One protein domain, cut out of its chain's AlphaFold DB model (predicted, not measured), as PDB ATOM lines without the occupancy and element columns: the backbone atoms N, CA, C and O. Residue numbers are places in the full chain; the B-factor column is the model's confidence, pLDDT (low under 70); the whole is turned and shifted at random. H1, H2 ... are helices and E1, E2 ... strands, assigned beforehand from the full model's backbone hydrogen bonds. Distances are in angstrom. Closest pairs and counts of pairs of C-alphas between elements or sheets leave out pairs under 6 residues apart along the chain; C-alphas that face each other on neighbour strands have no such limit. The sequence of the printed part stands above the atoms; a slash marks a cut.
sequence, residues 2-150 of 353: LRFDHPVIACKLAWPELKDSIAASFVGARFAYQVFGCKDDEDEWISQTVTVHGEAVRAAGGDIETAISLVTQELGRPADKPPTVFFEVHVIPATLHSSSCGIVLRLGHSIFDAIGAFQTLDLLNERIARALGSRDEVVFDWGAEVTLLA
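AT A GLANCE: This is residues 2 to 150 of the 353 residues of an uncharacterized protein of Gloeophyllum trabeum (strain ATCC 11539 / FP-39264 / Madison 617) (UniProt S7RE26). A small sheet of three strands, E3 E4 E5, lies between two helices, H5 along one face and the longer H6 slantwise over the other, which makes three layers, with H3 beside the sheet. The hairpin E1 E2 is separate from that sheet, its loop making one end of the longest axis and the E4 to E5 loop the other, while short helices H1, H2 and H7 gather to one side. The printed part has 149 residues, with seven named helices and five named strands in the order H1 H2 E1 E2 H3 E3 H4 H5 E4 E5 H6 H7; the class is mixed, helices and strands. The larger sheet, order E3 E4 E5, is mixed. The whole is only just compact, close to loose, with a radius of gyration of the C-alphas of 17.5 A and spans of 55 by 39 by 31 A.

HOW THE PARTS SIT: H1, residues 2 to 5, only just touches H7, residues 144 to 148, with 3 pairs of C-alphas within 8 A, the closest Phe 4 and Glu 145 at 5.4 A. H2, residues 7 to 10, only grazes the sheet with residues 8 to 10. E1, residues 12 to 14, and E2, residues 30 to 32, form an antiparallel hairpin, with N 14 and O 30 2.8 A apart. H3, residues 39 to 49, stands at the sheet's level, height 0.9 A; its closest C-alpha pair with E4, residues 87 to 92, is Thr 49 and Glu 88, 4.4 A. E3, residues 50 to 52, is parallel to E4, with N 91 and O 51 2.8 A apart. H4, residues 54 to 59, touches H5, residues 64 to 75, about perpendicular at 77 degrees, the closest C-alphas being Ala 56 and Ala 67, 5.2 A. E3, H4 H5, E4 form a strand-helix-strand unit, two parallel neighbour strands with helices between, its crossover right-handed. E4 and E5, residues 102 to 107, form an antiparallel hairpin, with N 90 and O 104 2.8 A apart. H5, at height 8.7 A, runs along E5 at 18 degrees on the local plane. H6, residues 114 to 133, is on the opposite face at height 10.4 A, slantwise to E5 at 45 degrees on the local plane. Every O i to N i+4 pair is within hydrogen-bond range in H3, H4, H5 and H6; H7 has 0 of 1, but 2 of 2 O i to N i+3 pairs.

IN THESE COORDINATES: H1 begins at C-alpha 2, (287.327, 145.162, 211.617). H3 is 15.4 A long, H5 16.3 A, E4 16.6 A and E5 16.1 A. H6 measures 28.9 A, from (281.249, 157.030, 199.052) at C-alpha 114. H7 ends at C-alpha 148, (277.458, 139.520, 209.259).

THE WHOLE: The C-alphas farthest apart are those of Asp 20 and His 97, 55.7 A. The printed part has no cut. The links E1 to E2 and H5 to E4 are long. Residues 39 to 44 of H3 and residues 129 to 139 stand free. Mean pLDDT of the printed part is 86.0; residues 15 to 28, 80 to 82 and 135 are under 70.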
ATOM      1  N   LEU A   2     288.258 144.548 212.587       93.31
ATOM      2  CA  LEU A   2     287.327 145.162 211.617       93.31
ATOM      3  C   LEU A   2     286.701 144.149 210.644       93.31
ATOM      4  O   LEU A   2     285.493 144.172 210.435       93.31
ATOM      5  N   ARG A   3     287.514 143.231 210.106       94.38
ATOM      6  CA  ARG A   3     287.050 142.150 209.227       94.38
ATOM      7  C   ARG A   3     286.012 141.245 209.891       94.38
ATOM      8  O   ARG A   3     285.075 140.847 209.225       94.38
ATOM      9  N   PHE A   4     286.164 140.934 211.177       93.44
ATOM     10  CA  PHE A   4     285.217 140.068 211.878       93.44
ATOM     11  C   PHE A   4     283.830 140.717 211.955       93.44
ATOM     12  O   PHE A   4     282.831 140.072 211.693       93.44
ATOM     13  N   ASP A   5     283.753 142.020 212.224       92.44
ATOM     14  CA  ASP A   5     282.457 142.711 212.287       92.44
ATOM     15  C   ASP A   5     281.885 143.049 210.898       92.44
ATOM     16  O   ASP A   5     280.675 143.220 210.731       92.44
ATOM     17  N   HIS A   6     282.756 143.162 209.891       93.81
ATOM     18  CA  HIS A   6     282.399 143.524 208.521       93.81
ATOM     19  C   HIS A   6     283.155 142.655 207.499       93.81
ATOM     20  O   HIS A   6     284.037 143.149 206.791       93.81
ATOM     21  N   PRO A   7     282.801 141.365 207.370       94.88
ATOM     22  CA  PRO A   7     283.547 140.380 206.567       94.88
ATOM     23  C   PRO A   7     283.655 140.721 205.081       94.88
ATOM     24  O   PRO A   7     284.617 140.348 204.414       94.88
ATOM     25  N   VAL A   8     282.708 141.499 204.561       92.88
ATOM     26  CA  VAL A   8     282.652 141.915 203.155       92.88
ATOM     27  C   VAL A   8     283.908 142.658 202.677       92.88
ATOM     28  O   VAL A   8     284.222 142.614 201.491       92.88
ATOM     29  N   ILE A   9     284.669 143.294 203.579       94.19
ATOM     30  CA  ILE A   9     285.925 143.972 203.216       94.19
ATOM     31  C   ILE A   9     286.989 142.987 202.715       94.19
ATOM     32  O   ILE A   9     287.905 143.380 202.001       94.19
ATOM     33  N   ALA A  10     286.867 141.709 203.078       94.19
ATOM     34  CA  ALA A  10     287.766 140.645 202.654       94.19
ATOM     35  C   ALA A  10     287.232 139.832 201.466       94.19
ATOM     36  O   ALA A  10     287.860 138.849 201.069       94.19
ATOM     37  N   CYS A  11     286.096 140.226 200.881       91.94
ATOM     38  CA  CYS A  11     285.654 139.643 199.623       91.94
ATOM     39  C   CYS A  11     286.710 139.870 198.532       91.94
ATOM     40  O   CYS A  11     287.354 140.918 198.474       91.94
ATOM     41  N   LYS A  12     286.847 138.893 197.636       89.44
ATOM     42  CA  LYS A  12     287.707 138.964 196.451       89.44
ATOM     43  C   LYS A  12     286.869 138.830 195.183       89.44
ATOM     44  O   LYS A  12     285.780 138.247 195.209       89.44
ATOM     45  N   LEU A  13     287.370 139.370 194.074       84.38
ATOM     46  CA  LEU A  13     286.786 139.132 192.754       84.38
ATOM     47  C   LEU A  13     287.353 137.835 192.172       84.38
ATOM     48  O   LEU A  13     288.537 137.764 191.848       84.38
ATOM     49  N   ALA A  14     286.506 136.825 192.017       77.81
ATOM     50  CA  ALA A  14     286.836 135.594 191.319       77.81
ATOM     51  C   ALA A  14     286.328 135.664 189.876       77.81
ATOM     52  O   ALA A  14     285.174 136.025 189.622       77.81
ATOM     53  N   TRP A  15     287.187 135.291 188.933       69.94
ATOM     54  CA  TRP A  15     286.819 135.112 187.534       69.94
ATOM     55  C   TRP A  15     286.688 133.612 187.263       69.94
ATOM     56  O   TRP A  15     287.547 132.856 187.721       69.94
ATOM     57  N   PRO A  16     285.644 133.153 186.553       64.25
ATOM     58  CA  PRO A  16     285.627 131.782 186.063       64.25
ATOM     59  C   PRO A  16     286.848 131.574 185.160       64.25
ATOM     60  O   PRO A  16     287.241 132.503 184.451       64.25
ATOM     61  N   GLU A  17     287.458 130.385 185.201       57.88
ATOM     62  CA  GLU A  17     288.580 130.047 184.319       57.88
ATOM     63  C   GLU A  17     288.190 130.352 182.868       57.88
ATOM     64  O   GLU A  17     287.286 129.730 182.302       57.88
ATOM     65  N   LEU A  18     288.845 131.357 182.282       54.06
ATOM     66  CA  LEU A  18     288.659 131.722 180.886       54.06
ATOM     67  C   LEU A  18     289.230 130.585 180.037       54.06
ATOM     68  O   LEU A  18     290.439 130.501 179.827       54.06
ATOM     69  N   LYS A  19     288.358 129.687 179.573       46.25
ATOM     70  CA  LYS A  19     288.689 128.790 178.468       46.25
ATOM     71  C   LYS A  19     288.735 129.638 177.200       46.25
ATOM     72  O   LYS A  19     287.702 130.102 176.731       46.25
ATOM     73  N   ASP A  20     289.949 129.826 176.702       43.47
ATOM     74  CA  ASP A  20     290.303 130.522 175.469       43.47
ATOM     75  C   ASP A  20     290.062 132.043 175.446       43.47
ATOM     76  O   ASP A  20     289.234 132.609 176.152       43.47
ATOM     77  N   SER A  21     290.898 132.702 174.643       40.03
ATOM     78  CA  SER A  21     291.321 134.110 174.638       40.03
ATOM     79  C   SER A  21     290.252 135.185 174.377       40.03
ATOM     80  O   SER A  21     290.516 136.172 173.683       40.03
ATOM     81  N   ILE A  22     289.043 135.037 174.903       44.12
ATOM     82  CA  ILE A  22     288.041 136.098 174.881       44.12
ATOM     83  C   ILE A  22     288.330 136.995 176.082       44.12
ATOM     84  O   ILE A  22     288.326 136.536 177.222       44.12
ATOM     85  N   ALA A  23     288.644 138.263 175.799       46.88
ATOM     86  CA  ALA A  23     288.872 139.311 176.789       46.88
ATOM     87  C   ALA A  23     287.909 139.145 177.969       46.88
ATOM     88  O   ALA A  23     286.710 138.999 177.736       46.88
ATOM     89  N   ALA A  24     288.455 139.120 179.190       46.41
ATOM     90  CA  ALA A  24     287.742 138.840 180.431       46.41
ATOM     91  C   ALA A  24     286.369 139.525 180.438       46.41
ATOM     92  O   ALA A  24     286.239 140.720 180.698       46.41
ATOM     93  N   SER A  25     285.337 138.765 180.080       53.12
ATOM     94  CA  SER A  25     283.985 139.282 180.057       53.12
ATOM     95  C   SER A  25     283.537 139.352 181.504       53.12
ATOM     96  O   SER A  25     283.529 138.335 182.197       53.12
ATOM     97  N   PHE A  26     283.163 140.540 181.986       57.22
ATOM     98  CA  PHE A  26     282.573 140.703 183.324       57.22
ATOM     99  C   PHE A  26     281.337 139.801 183.525       57.22
ATOM    100  O   PHE A  26     280.918 139.557 184.659       57.22
ATOM    101  N   VAL A  27     280.780 139.261 182.431       59.38
ATOM    102  CA  VAL A  27     279.792 138.183 182.405       59.38
ATOM    103  C   VAL A  27     280.399 136.910 183.003       59.38
ATOM    104  O   VAL A  27     280.951 136.064 182.310       59.38
ATOM    105  N   GLY A  28     280.288 136.776 184.322       63.16
ATOM    106  CA  GLY A  28     280.723 135.582 185.045       63.16
ATOM    107  C   GLY A  28     281.523 135.867 186.305       63.16
ATOM    108  O   GLY A  28     281.624 134.970 187.135       63.16
ATOM    109  N   ALA A  29     282.021 137.092 186.495       74.44
ATOM    110  CA  ALA A  29     282.725 137.460 187.718       74.44
ATOM    111  C   ALA A  29     281.838 137.227 188.959       74.44
ATOM    112  O   ALA A  29     280.611 137.406 188.925       74.44
ATOM    113  N   ARG A  30     282.456 136.776 190.052       82.62
ATOM    114  CA  ARG A  30     281.793 136.455 191.321       82.62
ATOM    115  C   ARG A  30     282.523 137.131 192.470       82.62
ATOM    116  O   ARG A  30     283.749 137.159 192.497       82.62
ATOM    117  N   PHE A  31     281.766 137.630 193.439       87.31
ATOM    118  CA  PHE A  31     282.330 137.948 194.746       87.31
ATOM    119  C   PHE A  31     282.449 136.652 195.536       87.31
ATOM    120  O   PHE A  31     281.472 135.911 195.648       87.31
ATOM    121  N   ALA A  32     283.636 136.387 196.065       89.62
ATOM    122  CA  ALA A  32     283.890 135.257 196.941       89.62
ATOM    123  C   ALA A  32     284.354 135.766 198.305       89.62
ATOM    124  O   ALA A  32     285.245 136.614 198.382       89.62
ATOM    125  N   TYR A  33     283.752 135.234 199.365       93.06
ATOM    126  CA  TYR A  33     284.231 135.379 200.733       93.06
ATOM    127  C   TYR A  33     284.718 134.018 201.220       93.06
ATOM    128  O   TYR A  33     284.051 133.008 200.997       93.06
ATOM    129  N   GLN A  34     285.863 134.004 201.893       93.31
ATOM    130  CA  GLN A  34     286.421 132.807 202.499       93.31
ATOM    131  C   GLN A  34     286.785 133.114 203.949       93.31
ATOM    132  O   GLN A  34     287.483 134.090 204.230       93.31
ATOM    133  N   VAL A  35     286.288 132.280 204.858       94.94
ATOM    134  CA  VAL A  35     286.669 132.285 206.275       94.94
ATOM    135  C   VAL A  35     288.140 131.890 206.386       94.94
ATOM    136  O   VAL A  35     288.609 131.056 205.611       94.94
ATOM    137  N   PHE A  36     288.866 132.475 207.335       92.81
ATOM    138  CA  PHE A  36     290.224 132.026 207.633       92.81
ATOM    139  C   PHE A  36     290.214 130.581 208.135       92.81
ATOM    140  O   PHE A  36     289.485 130.257 209.071       92.81
ATOM    141  N   GLY A  37     291.010 129.715 207.511       88.50
ATOM    142  CA  GLY A  37     291.191 128.333 207.950       88.50
ATOM    143  C   GLY A  37     292.235 128.211 209.057       88.50
ATOM    144  O   GLY A  37     292.124 127.331 209.910       88.50
ATOM    145  N   CYS A  38     293.233 129.096 209.067       89.06
ATOM    146  CA  CYS A  38     294.280 129.141 210.086       89.06
ATOM    147  C   CYS A  38     294.823 130.564 210.306       89.06
ATOM    148  O   CYS A  38     294.383 131.526 209.677       89.06
ATOM    149  N   LYS A  39     295.797 130.695 211.219       88.31
ATOM    150  CA  LYS A  39     296.473 131.968 211.499       88.31
ATOM    151  C   LYS A  39     297.296 132.472 210.308       88.31
ATOM    152  O   LYS A  39     297.306 133.671 210.061       88.31
ATOM    153  N   ASP A  40     297.904 131.568 209.542       92.81
ATOM    154  CA  ASP A  40     298.700 131.943 208.368       92.81
ATOM    155  C   ASP A  40     297.836 132.652 207.309       92.81
ATOM    156  O   ASP A  40     298.276 133.636 206.718       92.81
ATOM    157  N   ASP A  41     296.574 132.232 207.133       92.00
ATOM    158  CA  ASP A  41     295.625 132.914 206.241       92.00
ATOM    159  C   ASP A  41     295.319 134.350 206.717       92.00
ATOM    160  O   ASP A  41     295.093 135.256 205.907       92.00
ATOM    161  N   GLU A  42     295.282 134.562 208.038       91.44
ATOM    162  CA  GLU A  42     295.078 135.879 208.644       91.44
ATOM    163  C   GLU A  42     296.271 136.796 208.364       91.44
ATOM    164  O   GLU A  42     296.082 137.922 207.892       91.44
ATOM    165  N   ASP A  43     297.483 136.299 208.599       91.94
ATOM    166  CA  ASP A  43     298.721 137.044 208.385       91.94
ATOM    167  C   ASP A  43     298.927 137.360 206.894       91.94
ATOM    168  O   ASP A  43     299.283 138.490 206.540       91.94
ATOM    169  N   GLU A  44     298.611 136.413 206.002       93.44
ATOM    170  CA  GLU A  44     298.620 136.641 204.556       93.44
ATOM    171  C   GLU A  44     297.650 137.768 204.177       93.44
ATOM    172  O   GLU A  44     298.027 138.705 203.466       93.44
ATOM    173  N   TRP A  45     296.414 137.736 204.680       92.94
ATOM    174  CA  TRP A  45     295.435 138.780 204.380       92.94
ATOM    175  C   TRP A  45     295.862 140.153 204.909       92.94
ATOM    176  O   TRP A  45     295.697 141.151 204.205       92.94
ATOM    177  N   ILE A  46     296.442 140.226 206.110       92.56
ATOM    178  CA  ILE A  46     296.988 141.482 206.649       92.56
ATOM    179  C   ILE A  46     298.111 141.997 205.744       92.56
ATOM    180  O   ILE A  46     298.095 143.171 205.382       92.56
ATOM    181  N   SER A  47     299.032 141.131 205.311       92.56
ATOM    182  CA  SER A  47     300.128 141.520 204.411       92.56
ATOM    183  C   SER A  47     299.641 142.027 203.045       92.56
ATOM    184  O   SER A  47     300.263 142.905 202.455       92.56
ATOM    185  N   GLN A  48     298.505 141.514 202.556       91.31
ATOM    186  CA  GLN A  48     297.884 141.941 201.298       91.31
ATOM    187  C   GLN A  48     297.118 143.262 201.423       91.31
ATOM    188  O   GLN A  48     296.932 143.951 200.424       91.31
ATOM    189  N   THR A  49     296.619 143.588 202.617       93.44
ATOM    190  CA  THR A  49     295.680 144.702 202.819       93.44
ATOM    191  C   THR A  49     296.263 145.866 203.601       93.44
ATOM    192  O   THR A  49     295.676 146.940 203.574       93.44
ATOM    193  N   VAL A  50     297.400 145.707 204.279       95.12
ATOM    194  CA  VAL A  50     298.038 146.775 205.054       95.12
ATOM    195  C   VAL A  50     299.446 147.016 204.533       95.12
ATOM    196  O   VAL A  50     300.308 146.146 204.611       95.12
ATOM    197  N   THR A  51     299.698 148.227 204.039       96.25
ATOM    198  CA  THR A  51     301.024 148.656 203.573       96.25
ATOM    199  C   THR A  51     301.507 149.844 204.396       96.25
ATOM    200  O   THR A  51     300.754 150.786 204.632       96.25
ATOM    201  N   VAL A  52     302.767 149.822 204.833       96.38
ATOM    202  CA  VAL A  52     303.390 150.928 205.578       96.38
ATOM    203  C   VAL A  52     304.356 151.678 204.665       96.38
ATOM    204  O   VAL A  52     305.320 151.095 204.180       96.38
ATOM    205  N   HIS A  53     304.129 152.979 204.485       96.12
ATOM    206  CA  HIS A  53     304.843 153.841 203.542       96.12
ATOM    207  C   HIS A  53     305.918 154.708 204.216       96.12
ATOM    208  O   HIS A  53     305.851 155.942 204.231       96.12
ATOM    209  N   GLY A  54     306.934 154.073 204.805       92.88
ATOM    210  CA  GLY A  54     308.068 154.796 205.399       92.88
ATOM    211  C   GLY A  54     308.939 155.508 204.352       92.88
ATOM    212  O   GLY A  54     309.557 156.539 204.621       92.88
ATOM    213  N   GLU A  55     308.985 154.983 203.131       94.50
ATOM    214  CA  GLU A  55     309.653 155.585 201.979       94.50
ATOM    215  C   GLU A  55     308.987 156.877 201.505       94.50
ATOM    216  O   GLU A  55     309.710 157.836 201.232       94.50
ATOM    217  N   ALA A  56     307.652 156.951 201.494       92.75
ATOM    218  CA  ALA A  56     306.933 158.170 201.126       92.75
ATOM    219  C   ALA A  56     307.228 159.317 202.104       92.75
ATOM    220  O   ALA A  56     307.476 160.444 201.681       92.75
ATOM    221  N   VAL A  57     307.297 159.015 203.405       92.00
ATOM    222  CA  VAL A  57     307.682 159.983 204.447       92.00
ATOM    223  C   VAL A  57     309.085 160.540 204.200       92.00
ATOM    224  O   VAL A  57     309.302 161.748 204.297       92.00
ATOM    225  N   ARG A  58     310.046 159.676 203.840       92.25
ATOM    226  CA  ARG A  58     311.415 160.108 203.501       92.25
ATOM    227  C   ARG A  58     311.440 160.976 202.245       92.25
ATOM    228  O   ARG A  58     312.111 162.003 202.246       92.25
ATOM    229  N   ALA A  59     310.705 160.591 201.202       92.62
ATOM    230  CA  ALA A  59     310.614 161.354 199.958       92.62
ATOM    231  C   ALA A  59     309.966 162.735 200.161       92.62
ATOM    232  O   ALA A  59     310.368 163.701 199.519       92.62
ATOM    233  N   ALA A  60     309.015 162.841 201.092       91.81
ATOM    234  CA  ALA A  60     308.345 164.082 201.470       91.81
ATOM    235  C   ALA A  60     309.130 164.944 202.482       91.81
ATOM    236  O   ALA A  60     308.605 165.939 202.976       91.81
ATOM    237  N   GLY A  61     310.361 164.568 202.851       90.50
ATOM    238  CA  GLY A  61     311.155 165.312 203.840       90.50
ATOM    239  C   GLY A  61     310.550 165.315 205.250       90.50
ATOM    240  O   GLY A  61     310.842 166.207 206.042       90.50
ATOM    241  N   GLY A  62     309.708 164.329 205.568       88.69
ATOM    242  CA  GLY A  62     309.006 164.215 206.845       88.69
ATOM    243  C   GLY A  62     307.647 164.919 206.919       88.69
ATOM    244  O   GLY A  62     306.997 164.809 207.960       88.69
ATOM    245  N   ASP A  63     307.201 165.592 205.853       91.19
ATOM    246  CA  ASP A  63     305.859 166.180 205.782       91.19
ATOM    247  C   ASP A  63     304.790 165.121 205.465       91.19
ATOM    248  O   ASP A  63     304.810 164.472 204.416       91.19
ATOM    249  N   ILE A  64     303.838 164.954 206.384       93.19
ATOM    250  CA  ILE A  64     302.809 163.911 206.303       93.19
ATOM    251  C   ILE A  64     301.792 164.210 205.194       93.19
ATOM    252  O   ILE A  64     301.395 163.289 204.485       93.19
ATOM    253  N   GLU A  65     301.410 165.472 204.982       90.94
ATOM    254  CA  GLU A  65     300.432 165.854 203.947       90.94
ATOM    255  C   GLU A  65     300.995 165.656 202.532       90.94
ATOM    256  O   GLU A  65     300.331 165.102 201.643       90.94
ATOM    257  N   THR A  66     302.259 166.032 202.323       91.56
ATOM    258  CA  THR A  66     302.968 165.722 201.076       91.56
ATOM    259  C   THR A  66     303.118 164.212 200.890       91.56
ATOM    260  O   THR A  66     302.874 163.718 199.788       91.56
ATOM    261  N   ALA A  67     303.434 163.444 201.941       93.75
ATOM    262  CA  ALA A  67     303.500 161.982 201.853       93.75
ATOM    263  C   ALA A  67     302.140 161.353 201.487       93.75
ATOM    264  O   ALA A  67     302.093 160.479 200.621       93.75
ATOM    265  N   ILE A  68     301.032 161.831 202.070       92.75
ATOM    266  CA  ILE A  68     299.661 161.418 201.710       92.75
ATOM    267  C   ILE A  68     299.397 161.694 200.231       92.75
ATOM    268  O   ILE A  68     298.868 160.834 199.523       92.75
ATOM    269  N   SER A  69     299.789 162.874 199.752       90.50
ATOM    270  CA  SER A  69     299.615 163.266 198.352       90.50
ATOM    271  C   SER A  69     300.406 162.362 197.399       90.50
ATOM    272  O   SER A  69     299.861 161.934 196.380       90.50
ATOM    273  N   LEU A  70     301.651 162.015 197.746       91.62
ATOM    274  CA  LEU A  70     302.491 161.096 196.967       91.62
ATOM    275  C   LEU A  70     301.882 159.693 196.891       91.62
ATOM    276  O   LEU A  70     301.718 159.162 195.792       91.62
ATOM    277  N   VAL A  71     301.492 159.121 198.036       93.31
ATOM    278  CA  VAL A  71     300.856 157.793 198.095       93.31
ATOM    279  C   VAL A  71     299.544 157.798 197.310       93.31
ATOM    280  O   VAL A  71     299.307 156.918 196.489       93.31
ATOM    281  N   THR A  72     298.707 158.825 197.473       90.38
ATOM    282  CA  THR A  72     297.440 158.947 196.727       90.38
ATOM    283  C   THR A  72     297.677 159.004 195.217       90.38
ATOM    284  O   THR A  72     296.960 158.361 194.447       90.38
ATOM    285  N   GLN A  73     298.699 159.745 194.777       87.06
ATOM    286  CA  GLN A  73     299.066 159.832 193.366       87.06
ATOM    287  C   GLN A  73     299.579 158.495 192.822       87.06
ATOM    288  O   GLN A  73     299.269 158.146 191.683       87.06
ATOM    289  N   GLU A  74     300.359 157.753 193.607       87.94
ATOM    290  CA  GLU A  74     300.849 156.422 193.245       87.94
ATOM    291  C   GLU A  74     299.696 155.425 193.083       87.94
ATOM    292  O   GLU A  74     299.580 154.790 192.035       87.94
ATOM    293  N   LEU A  75     298.798 155.353 194.068       87.44
ATOM    294  CA  LEU A  75     297.639 154.454 194.057       87.44
ATOM    295  C   LEU A  75     296.626 154.793 192.953       87.44
ATOM    296  O   LEU A  75     295.879 153.919 192.506       87.44
ATOM    297  N   GLY A  76     296.599 156.056 192.517       81.81
ATOM    298  CA  GLY A  76     295.773 156.544 191.413       81.81
ATOM    299  C   GLY A  76     296.303 156.197 190.018       81.81
ATOM    300  O   GLY A  76     295.625 156.482 189.026       81.81
ATOM    301  N   ARG A  77     297.498 155.599 189.903       81.50
ATOM    302  CA  ARG A  77     298.037 155.169 188.608       81.50
ATOM    303  C   ARG A  77     297.249 153.968 188.066       81.50
ATOM    304  O   ARG A  77     296.836 153.106 188.845       81.50
ATOM    305  N   PRO A  78     297.045 153.877 186.738       72.69
ATOM    306  CA  PRO A  78     296.466 152.683 186.132       72.69
ATOM    307  C   PRO A  78     297.315 151.461 186.486       72.69
ATOM    308  O   PRO A  78     298.530 151.480 186.312       72.69
ATOM    309  N   ALA A  79     296.669 150.412 186.985       70.69
ATOM    310  CA  ALA A  79     297.326 149.145 187.258       70.69
ATOM    311  C   ALA A  79     297.375 148.279 185.991       70.69
ATOM    312  O   ALA A  79     296.433 148.284 185.198       70.69
ATOM    313  N   ASP A  80     298.430 147.473 185.852       68.19
ATOM    314  CA  ASP A  80     298.575 146.514 184.744       68.19
ATOM    315  C   ASP A  80     297.560 145.362 184.815       68.19
ATOM    316  O   ASP A  80     297.299 144.678 183.824       68.19
ATOM    317  N   LYS A  81     296.995 145.116 186.003       67.38
ATOM    318  CA  LYS A  81     296.011 144.061 186.261       67.38
ATOM    319  C   LYS A  81     294.846 144.602 187.092       67.38
ATOM    320  O   LYS A  81     295.060 145.481 187.929       67.38
ATOM    321  N   PRO A  82     293.625 144.063 186.912       67.31
ATOM    322  CA  PRO A  82     292.502 144.393 187.778       67.31
ATOM    323  C   PRO A  82     292.828 144.041 189.238       67.31
ATOM    324  O   PRO A  82     293.360 142.953 189.484       67.31
ATOM    325  N   PRO A  83     292.505 144.910 190.210       71.50
ATOM    326  CA  PRO A  83     292.670 144.578 191.616       71.50
ATOM    327  C   PRO A  83     291.749 143.409 191.986       71.50
ATOM    328  O   PRO A  83     290.583 143.363 191.588       71.50
ATOM    329  N   THR A  84     292.285 142.452 192.738       77.25
ATOM    330  CA  THR A  84     291.540 141.283 193.236       77.25
ATOM    331  C   THR A  84     290.999 141.496 194.648       77.25
ATOM    332  O   THR A  84     290.041 140.826 195.036       77.25
ATOM    333  N   VAL A  85     291.587 142.437 195.391       86.75
ATOM    334  CA  VAL A  85     291.151 142.899 196.713       86.75
ATOM    335  C   VAL A  85     290.373 144.209 196.592       86.75
ATOM    336  O   VAL A  85     290.565 144.981 195.654       86.75
ATOM    337  N   PHE A  86     289.476 144.457 197.544       91.25
ATOM    338  CA  PHE A  86     288.642 145.662 197.559       91.25
ATOM    339  C   PHE A  86     288.893 146.569 198.767       91.25
ATOM    340  O   PHE A  86     288.248 147.609 198.871       91.25
ATOM    341  N   PHE A  87     289.783 146.189 199.678       95.19
ATOM    342  CA  PHE A  87     290.085 146.942 200.887       95.19
ATOM    343  C   PHE A  87     291.589 146.922 201.135       95.19
ATOM    344  O   PHE A  87     292.153 145.869 201.421       95.19
ATOM    345  N   GLU A  88     292.213 148.088 201.031       95.38
ATOM    346  CA  GLU A  88     293.624 148.302 201.329       95.38
ATOM    347  C   GLU A  88     293.765 149.539 202.236       95.38
ATOM    348  O   GLU A  88     293.087 150.559 202.055       95.38
ATOM    349  N   VAL A  89     294.651 149.440 203.221       96.56
ATOM    350  CA  VAL A  89     295.005 150.470 204.194       96.56
ATOM    351  C   VAL A  89     296.482 150.792 204.021       96.56
ATOM    352  O   VAL A  89     297.354 149.950 204.227       96.56
ATOM    353  N   HIS A  90     296.763 152.041 203.691       96.75
ATOM    354  CA  HIS A  90     298.108 152.556 203.501       96.75
ATOM    355  C   HIS A  90     298.438 153.479 204.669       96.75
ATOM    356  O   HIS A  90     297.830 154.538 204.834       96.75
ATOM    357  N   VAL A  91     299.375 153.056 205.512       96.06
ATOM    358  CA  VAL A  91     299.772 153.761 206.732       96.06
ATOM    359  C   VAL A  91     301.033 154.565 206.462       96.06
ATOM    360  O   VAL A  91     302.059 154.022 206.058       96.06
ATOM    361  N   ILE A  92     300.975 155.860 206.736       96.38
ATOM    362  CA  ILE A  92     302.104 156.783 206.653       96.38
ATOM    363  C   ILE A  92     302.542 157.056 208.093       96.38
ATOM    364  O   ILE A  92     301.813 157.727 208.833       96.38
ATOM    365  N   PRO A  93     303.671 156.483 208.540       93.75
ATOM    366  CA  PRO A  93     304.063 156.545 209.940       93.75
ATOM    367  C   PRO A  93     304.419 157.973 210.361       93.75
ATOM    368  O   PRO A  93     304.930 158.765 209.570       93.75
ATOM    369  N   ALA A  94     304.181 158.273 211.638       89.88
ATOM    370  CA  ALA A  94     304.633 159.512 212.257       89.88
ATOM    371  C   ALA A  94     306.167 159.615 212.231       89.88
ATOM    372  O   ALA A  94     306.879 158.605 212.256       89.88
ATOM    373  N   THR A  95     306.685 160.842 212.199       85.94
ATOM    374  CA  THR A  95     308.129 161.106 212.258       85.94
ATOM    375  C   THR A  95     308.544 161.552 213.651       85.94
ATOM    376  O   THR A  95     307.719 161.927 214.474       85.94
ATOM    377  N   LEU A  96     309.850 161.597 213.927       79.56
ATOM    378  CA  LEU A  96     310.360 162.187 215.174       79.56
ATOM    379  C   LEU A  96     309.960 163.665 215.349       79.56
ATOM    380  O   LEU A  96     309.992 164.178 216.465       79.56
ATOM    381  N   HIS A  97     309.601 164.347 214.257       74.88
ATOM    382  CA  HIS A  97     309.256 165.767 214.232       74.88
ATOM    383  C   HIS A  97     307.753 166.030 214.054       74.88
ATOM    384  O   HIS A  97     307.334 167.180 214.150       74.88
ATOM    385  N   SER A  98     306.946 164.989 213.823       75.00
ATOM    386  CA  SER A  98     305.495 165.090 213.674       75.00
ATOM    387  C   SER A  98     304.803 164.061 214.552       75.00
ATOM    388  O   SER A  98     305.066 162.869 214.447       75.00
ATOM    389  N   SER A  99     303.866 164.508 215.385       81.12
ATOM    390  CA  SER A  99     303.004 163.610 216.157       81.12
ATOM    391  C   SER A  99     301.843 163.036 215.339       81.12
ATOM    392  O   SER A  99     301.092 162.212 215.861       81.12
ATOM    393  N   SER A 100     301.669 163.460 214.082       86.94
ATOM    394  CA  SER A 100     300.614 162.957 213.203       86.94
ATOM    395  C   SER A 100     301.094 161.787 212.343       86.94
ATOM    396  O   SER A 100     302.235 161.747 211.885       86.94
ATOM    397  N   CYS A 101     300.192 160.837 212.106       91.50
ATOM    398  CA  CYS A 101     300.320 159.801 211.087       91.50
ATOM    399  C   CYS A 101     299.252 160.007 210.005       91.50
ATOM    400  O   CYS A 101     298.234 160.662 210.241       91.50
ATOM    401  N   GLY A 102     299.488 159.452 208.819       93.56
ATOM    402  CA  GLY A 102     298.525 159.451 207.720       93.56
ATOM    403  C   GLY A 102     297.923 158.065 207.506       93.56
ATOM    404  O   GLY A 102     298.602 157.052 207.675       93.56
ATOM    405  N   ILE A 103     296.656 158.019 207.102       94.38
ATOM    406  CA  ILE A 103     295.993 156.800 206.633       94.38
ATOM    407  C   ILE A 103     295.335 157.116 205.294       94.38
ATOM    408  O   ILE A 103     294.518 158.031 205.203       94.38
ATOM    409  N   VAL A 104     295.668 156.338 204.268       94.94
ATOM    410  CA  VAL A 104     295.005 156.375 202.962       94.94
ATOM    411  C   VAL A 104     294.283 155.046 202.759       94.94
ATOM    412  O   VAL A 104     294.880 153.980 202.881       94.94
ATOM    413  N   LEU A 105     292.982 155.101 202.473       95.00
ATOM    414  CA  LEU A 105     292.183 153.918 202.160       95.00
ATOM    415  C   LEU A 105     292.017 153.798 200.651       95.00
ATOM    416  O   LEU A 105     291.502 154.719 200.013       95.00
ATOM    417  N   ARG A 106     292.385 152.647 200.089       93.06
ATOM    418  CA  ARG A 106     292.049 152.297 198.709       93.06
ATOM    419  C   ARG A 106     290.936 151.262 198.735       93.06
ATOM    420  O   ARG A 106     291.094 150.149 199.231       93.06
ATOM    421  N   LEU A 107     289.776 151.681 198.242       92.88
ATOM    422  CA  LEU A 107     288.529 150.939 198.366       92.88
ATOM    423  C   LEU A 107     287.961 150.613 196.989       92.88
ATOM    424  O   LEU A 107     287.835 151.473 196.117       92.88
ATOM    425  N   GLY A 108     287.585 149.356 196.805       90.44
ATOM    426  CA  GLY A 108     286.993 148.857 195.581       90.44
ATOM    427  C   GLY A 108     285.547 149.300 195.425       90.44
ATOM    428  O   GLY A 108     284.677 148.865 196.180       90.44
ATOM    429  N   HIS A 109     285.254 150.095 194.395       88.62
ATOM    430  CA  HIS A 109     283.920 150.679 194.207       88.62
ATOM    431  C   HIS A 109     282.799 149.630 194.012       88.62
ATOM    432  O   HIS A 109     281.612 149.905 194.192       88.62
ATOM    433  N   SER A 110     283.158 148.391 193.685       86.19
ATOM    434  CA  SER A 110     282.232 147.259 193.630       86.19
ATOM    435  C   SER A 110     281.584 146.932 194.984       86.19
ATOM    436  O   SER A 110     280.438 146.492 195.022       86.19
ATOM    437  N   ILE A 111     282.298 147.171 196.091       89.25
ATOM    438  CA  ILE A 111     281.833 146.918 197.466       89.25
ATOM    439  C   ILE A 111     281.580 148.216 198.226       89.25
ATOM    440  O   ILE A 111     280.693 148.256 199.072       89.25
ATOM    441  N   PHE A 112     282.325 149.278 197.938       92.19
ATOM    442  CA  PHE A 112     282.251 150.531 198.680       92.19
ATOM    443  C   PHE A 112     281.658 151.626 197.794       92.19
ATOM    444  O   PHE A 112     282.197 151.937 196.739       92.19
ATOM    445  N   ASP A 113     280.562 152.241 198.230       91.88
ATOM    446  CA  ASP A 113     280.192 153.571 197.740       91.88
ATOM    447  C   ASP A 113     280.810 154.654 198.642       91.88
ATOM    448  O   ASP A 113     281.431 154.347 199.661       91.88
ATOM    449  N   ALA A 114     280.645 155.932 198.293       90.69
ATOM    450  CA  ALA A 114     281.249 157.030 199.052       90.69
ATOM    451  C   ALA A 114     280.834 157.044 200.539       90.69
ATOM    452  O   ALA A 114     281.650 157.337 201.408       90.69
ATOM    453  N   ILE A 115     279.584 156.691 200.857       89.94
ATOM    454  CA  ILE A 115     279.118 156.624 202.250       89.94
ATOM    455  C   ILE A 115     279.728 155.417 202.954       89.94
ATOM    456  O   ILE A 115     280.193 155.546 204.082       89.94
ATOM    457  N   GLY A 116     279.778 154.268 202.284       90.25
ATOM    458  CA  GLY A 116     280.444 153.066 202.769       90.25
ATOM    459  C   GLY A 116     281.921 153.317 203.066       90.25
ATOM    460  O   GLY A 116     282.416 152.829 204.076       90.25
ATOM    461  N   ALA A 117     282.606 154.131 202.261       93.00
ATOM    462  CA  ALA A 117     283.982 154.549 202.519       93.00
ATOM    463  C   ALA A 117     284.114 155.342 203.830       93.00
ATOM    464  O   ALA A 117     284.933 154.985 204.676       93.00
ATOM    465  N   PHE A 118     283.269 156.357 204.051       91.75
ATOM    466  CA  PHE A 118     283.274 157.121 205.306       91.75
ATOM    467  C   PHE A 118     282.892 156.268 206.521       91.75
ATOM    468  O   PHE A 118     283.531 156.373 207.564       91.75
ATOM    469  N   GLN A 119     281.895 155.390 206.382       91.19
ATOM    470  CA  GLN A 119     281.526 154.434 207.430       91.19
ATOM    471  C   GLN A 119     282.698 153.506 207.765       91.19
ATOM    472  O   GLN A 119     282.981 153.267 208.933       91.19
ATOM    473  N   THR A 120     283.418 153.023 206.751       93.50
ATOM    474  CA  THR A 120     284.596 152.162 206.929       93.50
ATOM    475  C   THR A 120     285.725 152.897 207.638       93.50
ATOM    476  O   THR A 120     286.338 152.326 208.536       93.50
ATOM    477  N   LEU A 121     285.978 154.160 207.286       93.88
ATOM    478  CA  LEU A 121     286.979 154.991 207.956       93.88
ATOM    479  C   LEU A 121     286.638 155.209 209.438       93.88
ATOM    480  O   LEU A 121     287.503 155.055 210.296       93.88
ATOM    481  N   ASP A 122     285.376 155.514 209.753       93.06
ATOM    482  CA  ASP A 122     284.905 155.673 211.136       93.06
ATOM    483  C   ASP A 122     285.032 154.360 211.935       93.06
ATOM    484  O   ASP A 122     285.539 154.335 213.062       93.06
ATOM    485  N   LEU A 123     284.642 153.234 211.330       93.62
ATOM    486  CA  LEU A 123     284.806 151.905 211.922       93.62
ATOM    487  C   LEU A 123     286.279 151.564 212.157       93.62
ATOM    488  O   LEU A 123     286.623 151.083 213.236       93.62
ATOM    489  N   LEU A 124     287.155 151.841 211.191       94.06
ATOM    490  CA  LEU A 124     288.592 151.611 211.317       94.06
ATOM    491  C   LEU A 124     289.193 152.440 212.457       94.06
ATOM    492  O   LEU A 124     289.880 151.876 213.307       94.06
ATOM    493  N   ASN A 125     288.886 153.738 212.521       93.38
ATOM    494  CA  ASN A 125     289.365 154.630 213.579       93.38
ATOM    495  C   ASN A 125     288.950 154.137 214.970       93.38
ATOM    496  O   ASN A 125     289.770 154.094 215.886       93.38
ATOM    497  N   GLU A 126     287.704 153.693 215.123       92.44
ATOM    498  CA  GLU A 126     287.241 153.085 216.370       92.44
ATOM    499  C   GLU A 126     288.026 151.815 216.721       92.44
ATOM    500  O   GLU A 126     288.390 151.622 217.883       92.44
ATOM    501  N   ARG A 127     288.313 150.936 215.749       92.19
ATOM    502  CA  ARG A 127     289.082 149.706 216.019       92.19
ATOM    503  C   ARG A 127     290.528 149.993 216.379       92.19
ATOM    504  O   ARG A 127     291.034 149.344 217.289       92.19
ATOM    505  N   ILE A 128     291.150 150.983 215.743       91.38
ATOM    506  CA  ILE A 128     292.483 151.461 216.120       91.38
ATOM    507  C   ILE A 128     292.459 151.978 217.561       91.38
ATOM    508  O   ILE A 128     293.266 151.542 218.376       91.38
ATOM    509  N   ALA A 129     291.497 152.837 217.913       90.88
ATOM    510  CA  ALA A 129     291.382 153.371 219.269       90.88
ATOM    511  C   ALA A 129     291.201 152.263 220.323       90.88
ATOM    512  O   ALA A 129     291.870 152.279 221.357       90.88
ATOM    513  N   ARG A 130     290.350 151.262 220.051       90.12
ATOM    514  CA  ARG A 130     290.173 150.107 220.948       90.12
ATOM    515  C   ARG A 130     291.442 149.264 221.072       90.12
ATOM    516  O   ARG A 130     291.774 148.861 222.181       90.12
ATOM    517  N   ALA A 131     292.144 149.014 219.967       88.62
ATOM    518  CA  ALA A 131     293.386 148.241 219.968       88.62
ATOM    519  C   ALA A 131     294.527 148.958 220.709       88.62
ATOM    520  O   ALA A 131     295.356 148.308 221.328       88.62
ATOM    521  N   LEU A 132     294.561 150.294 220.685       88.56
ATOM    522  CA  LEU A 132     295.527 151.082 221.459       88.56
ATOM    523  C   LEU A 132     295.173 151.148 222.953       88.56
ATOM    524  O   LEU A 132     296.066 151.248 223.793       88.56
ATOM    525  N   GLY A 133     293.878 151.129 223.286       86.12
ATOM    526  CA  GLY A 133     293.382 151.222 224.661       86.12
ATOM    527  C   GLY A 133     293.326 149.895 225.424       86.12
ATOM    528  O   GLY A 133     293.289 149.914 226.652       86.12
ATOM    529  N   SER A 134     293.323 148.757 224.725       82.69
ATOM    530  CA  SER A 134     293.282 147.416 225.316       82.69
ATOM    531  C   SER A 134     294.577 146.655 225.046       82.69
ATOM    532  O   SER A 134     295.102 146.698 223.938       82.69
ATOM    533  N   ARG A 135     295.083 145.930 226.048       68.88
ATOM    534  CA  ARG A 135     296.207 144.987 225.885       68.88
ATOM    535  C   ARG A 135     295.754 143.536 225.747       68.88
ATOM    536  O   ARG A 135     296.600 142.665 225.572       68.88
ATOM    537  N   ASP A 136     294.452 143.288 225.839       77.69
ATOM    538  CA  ASP A 136     293.915 141.938 225.781       77.69
ATOM    539  C   ASP A 136     293.881 141.453 224.334       77.69
ATOM    540  O   ASP A 136     293.398 142.143 223.429       77.69
ATOM    541  N   GLU A 137     294.391 140.244 224.124       76.00
ATOM    542  CA  GLU A 137     294.301 139.564 222.843       76.00
ATOM    543  C   GLU A 137     292.833 139.230 222.556       76.00
ATOM    544  O   GLU A 137     292.168 138.519 223.313       76.00
ATOM    545  N   VAL A 138     292.302 139.779 221.463       81.62
ATOM    546  CA  VAL A 138     290.931 139.495 221.040       81.62
ATOM    547  C   VAL A 138     290.941 138.211 220.222       81.62
ATOM    548  O   VAL A 138     291.411 138.202 219.087       81.62
ATOM    549  N   VAL A 139     290.396 137.142 220.795       85.19
ATOM    550  CA  VAL A 139     290.199 135.869 220.096       85.19
ATOM    551  C   VAL A 139     288.901 135.931 219.292       85.19
ATOM    552  O   VAL A 139     287.853 136.304 219.823       85.19
ATOM    553  N   PHE A 140     288.971 135.569 218.010       89.38
ATOM    554  CA  PHE A 140     287.821 135.527 217.106       89.38
ATOM    555  C   PHE A 140     287.419 134.085 216.812       89.38
ATOM    556  O   PHE A 140     288.264 133.262 216.464       89.38
ATOM    557  N   ASP A 141     286.122 133.804 216.903       91.94
ATOM    558  CA  ASP A 141     285.527 132.553 216.428       91.94
ATOM    559  C   ASP A 141     285.257 132.659 214.920       91.94
ATOM    560  O   ASP A 141     284.135 132.934 214.481       91.94
ATOM    561  N   TRP A 142     286.329 132.577 214.127       92.94
ATOM    562  CA  TRP A 142     286.249 132.691 212.671       92.94
ATOM    563  C   TRP A 142     285.291 131.637 212.095       92.94
ATOM    564  O   TRP A 142     285.366 130.452 212.404       92.94
ATOM    565  N   GLY A 143     284.374 132.087 211.248       93.31
ATOM    566  CA  GLY A 143     283.201 131.362 210.770       93.31
ATOM    567  C   GLY A 143     281.903 132.012 211.244       93.31
ATOM    568  O   GLY A 143     280.960 132.134 210.458       93.31
ATOM    569  N   ALA A 144     281.860 132.509 212.485       94.75
ATOM    570  CA  ALA A 144     280.684 133.195 213.019       94.75
ATOM    571  C   ALA A 144     280.391 134.508 212.271       94.75
ATOM    572  O   ALA A 144     279.224 134.886 212.097       94.75
ATOM    573  N   GLU A 145     281.432 135.176 211.759       94.69
ATOM    574  CA  GLU A 145     281.289 136.433 211.029       94.69
ATOM    575  C   GLU A 145     280.530 136.290 209.715       94.69
ATOM    576  O   GLU A 145     279.994 137.279 209.234       94.69
ATOM    577  N   VAL A 146     280.425 135.093 209.126       94.31
ATOM    578  CA  VAL A 146     279.722 134.891 207.842       94.31
ATOM    579  C   VAL A 146     278.282 135.410 207.904       94.31
ATOM    580  O   VAL A 146     277.776 135.963 206.929       94.31
ATOM    581  N   THR A 147     277.643 135.314 209.072       92.06
ATOM    582  CA  THR A 147     276.287 135.835 209.323       92.06
ATOM    583  C   THR A 147     276.189 137.367 209.266       92.06
ATOM    584  O   THR A 147     275.095 137.917 209.152       92.06
ATOM    585  N   LEU A 148     277.327 138.064 209.323       91.12
ATOM    586  CA  LEU A 148     277.458 139.520 209.259       91.12
ATOM    587  C   LEU A 148     277.750 140.031 207.840       91.12
ATOM    588  O   LEU A 148     277.856 141.247 207.642       91.12
ATOM    589  N   LEU A 149     277.870 139.142 206.844       90.88
ATOM    590  CA  LEU A 149     277.949 139.544 205.440       90.88
ATOM    591  C   LEU A 149     276.722 140.377 205.059       90.88
ATOM    592  O   LEU A 149     275.594 140.103 205.466       90.88
ATOM    593  N   ALA A 150     276.956 141.428 204.274       87.12
ATOM    594  CA  ALA A 150     275.871 142.257 203.778       87.12
ATOM    595  C   ALA A 150     274.948 141.432 202.867       87.12
ATOM    596  O   ALA A 150     275.428 140.735 201.973       87.12
TER     597      ALA A 150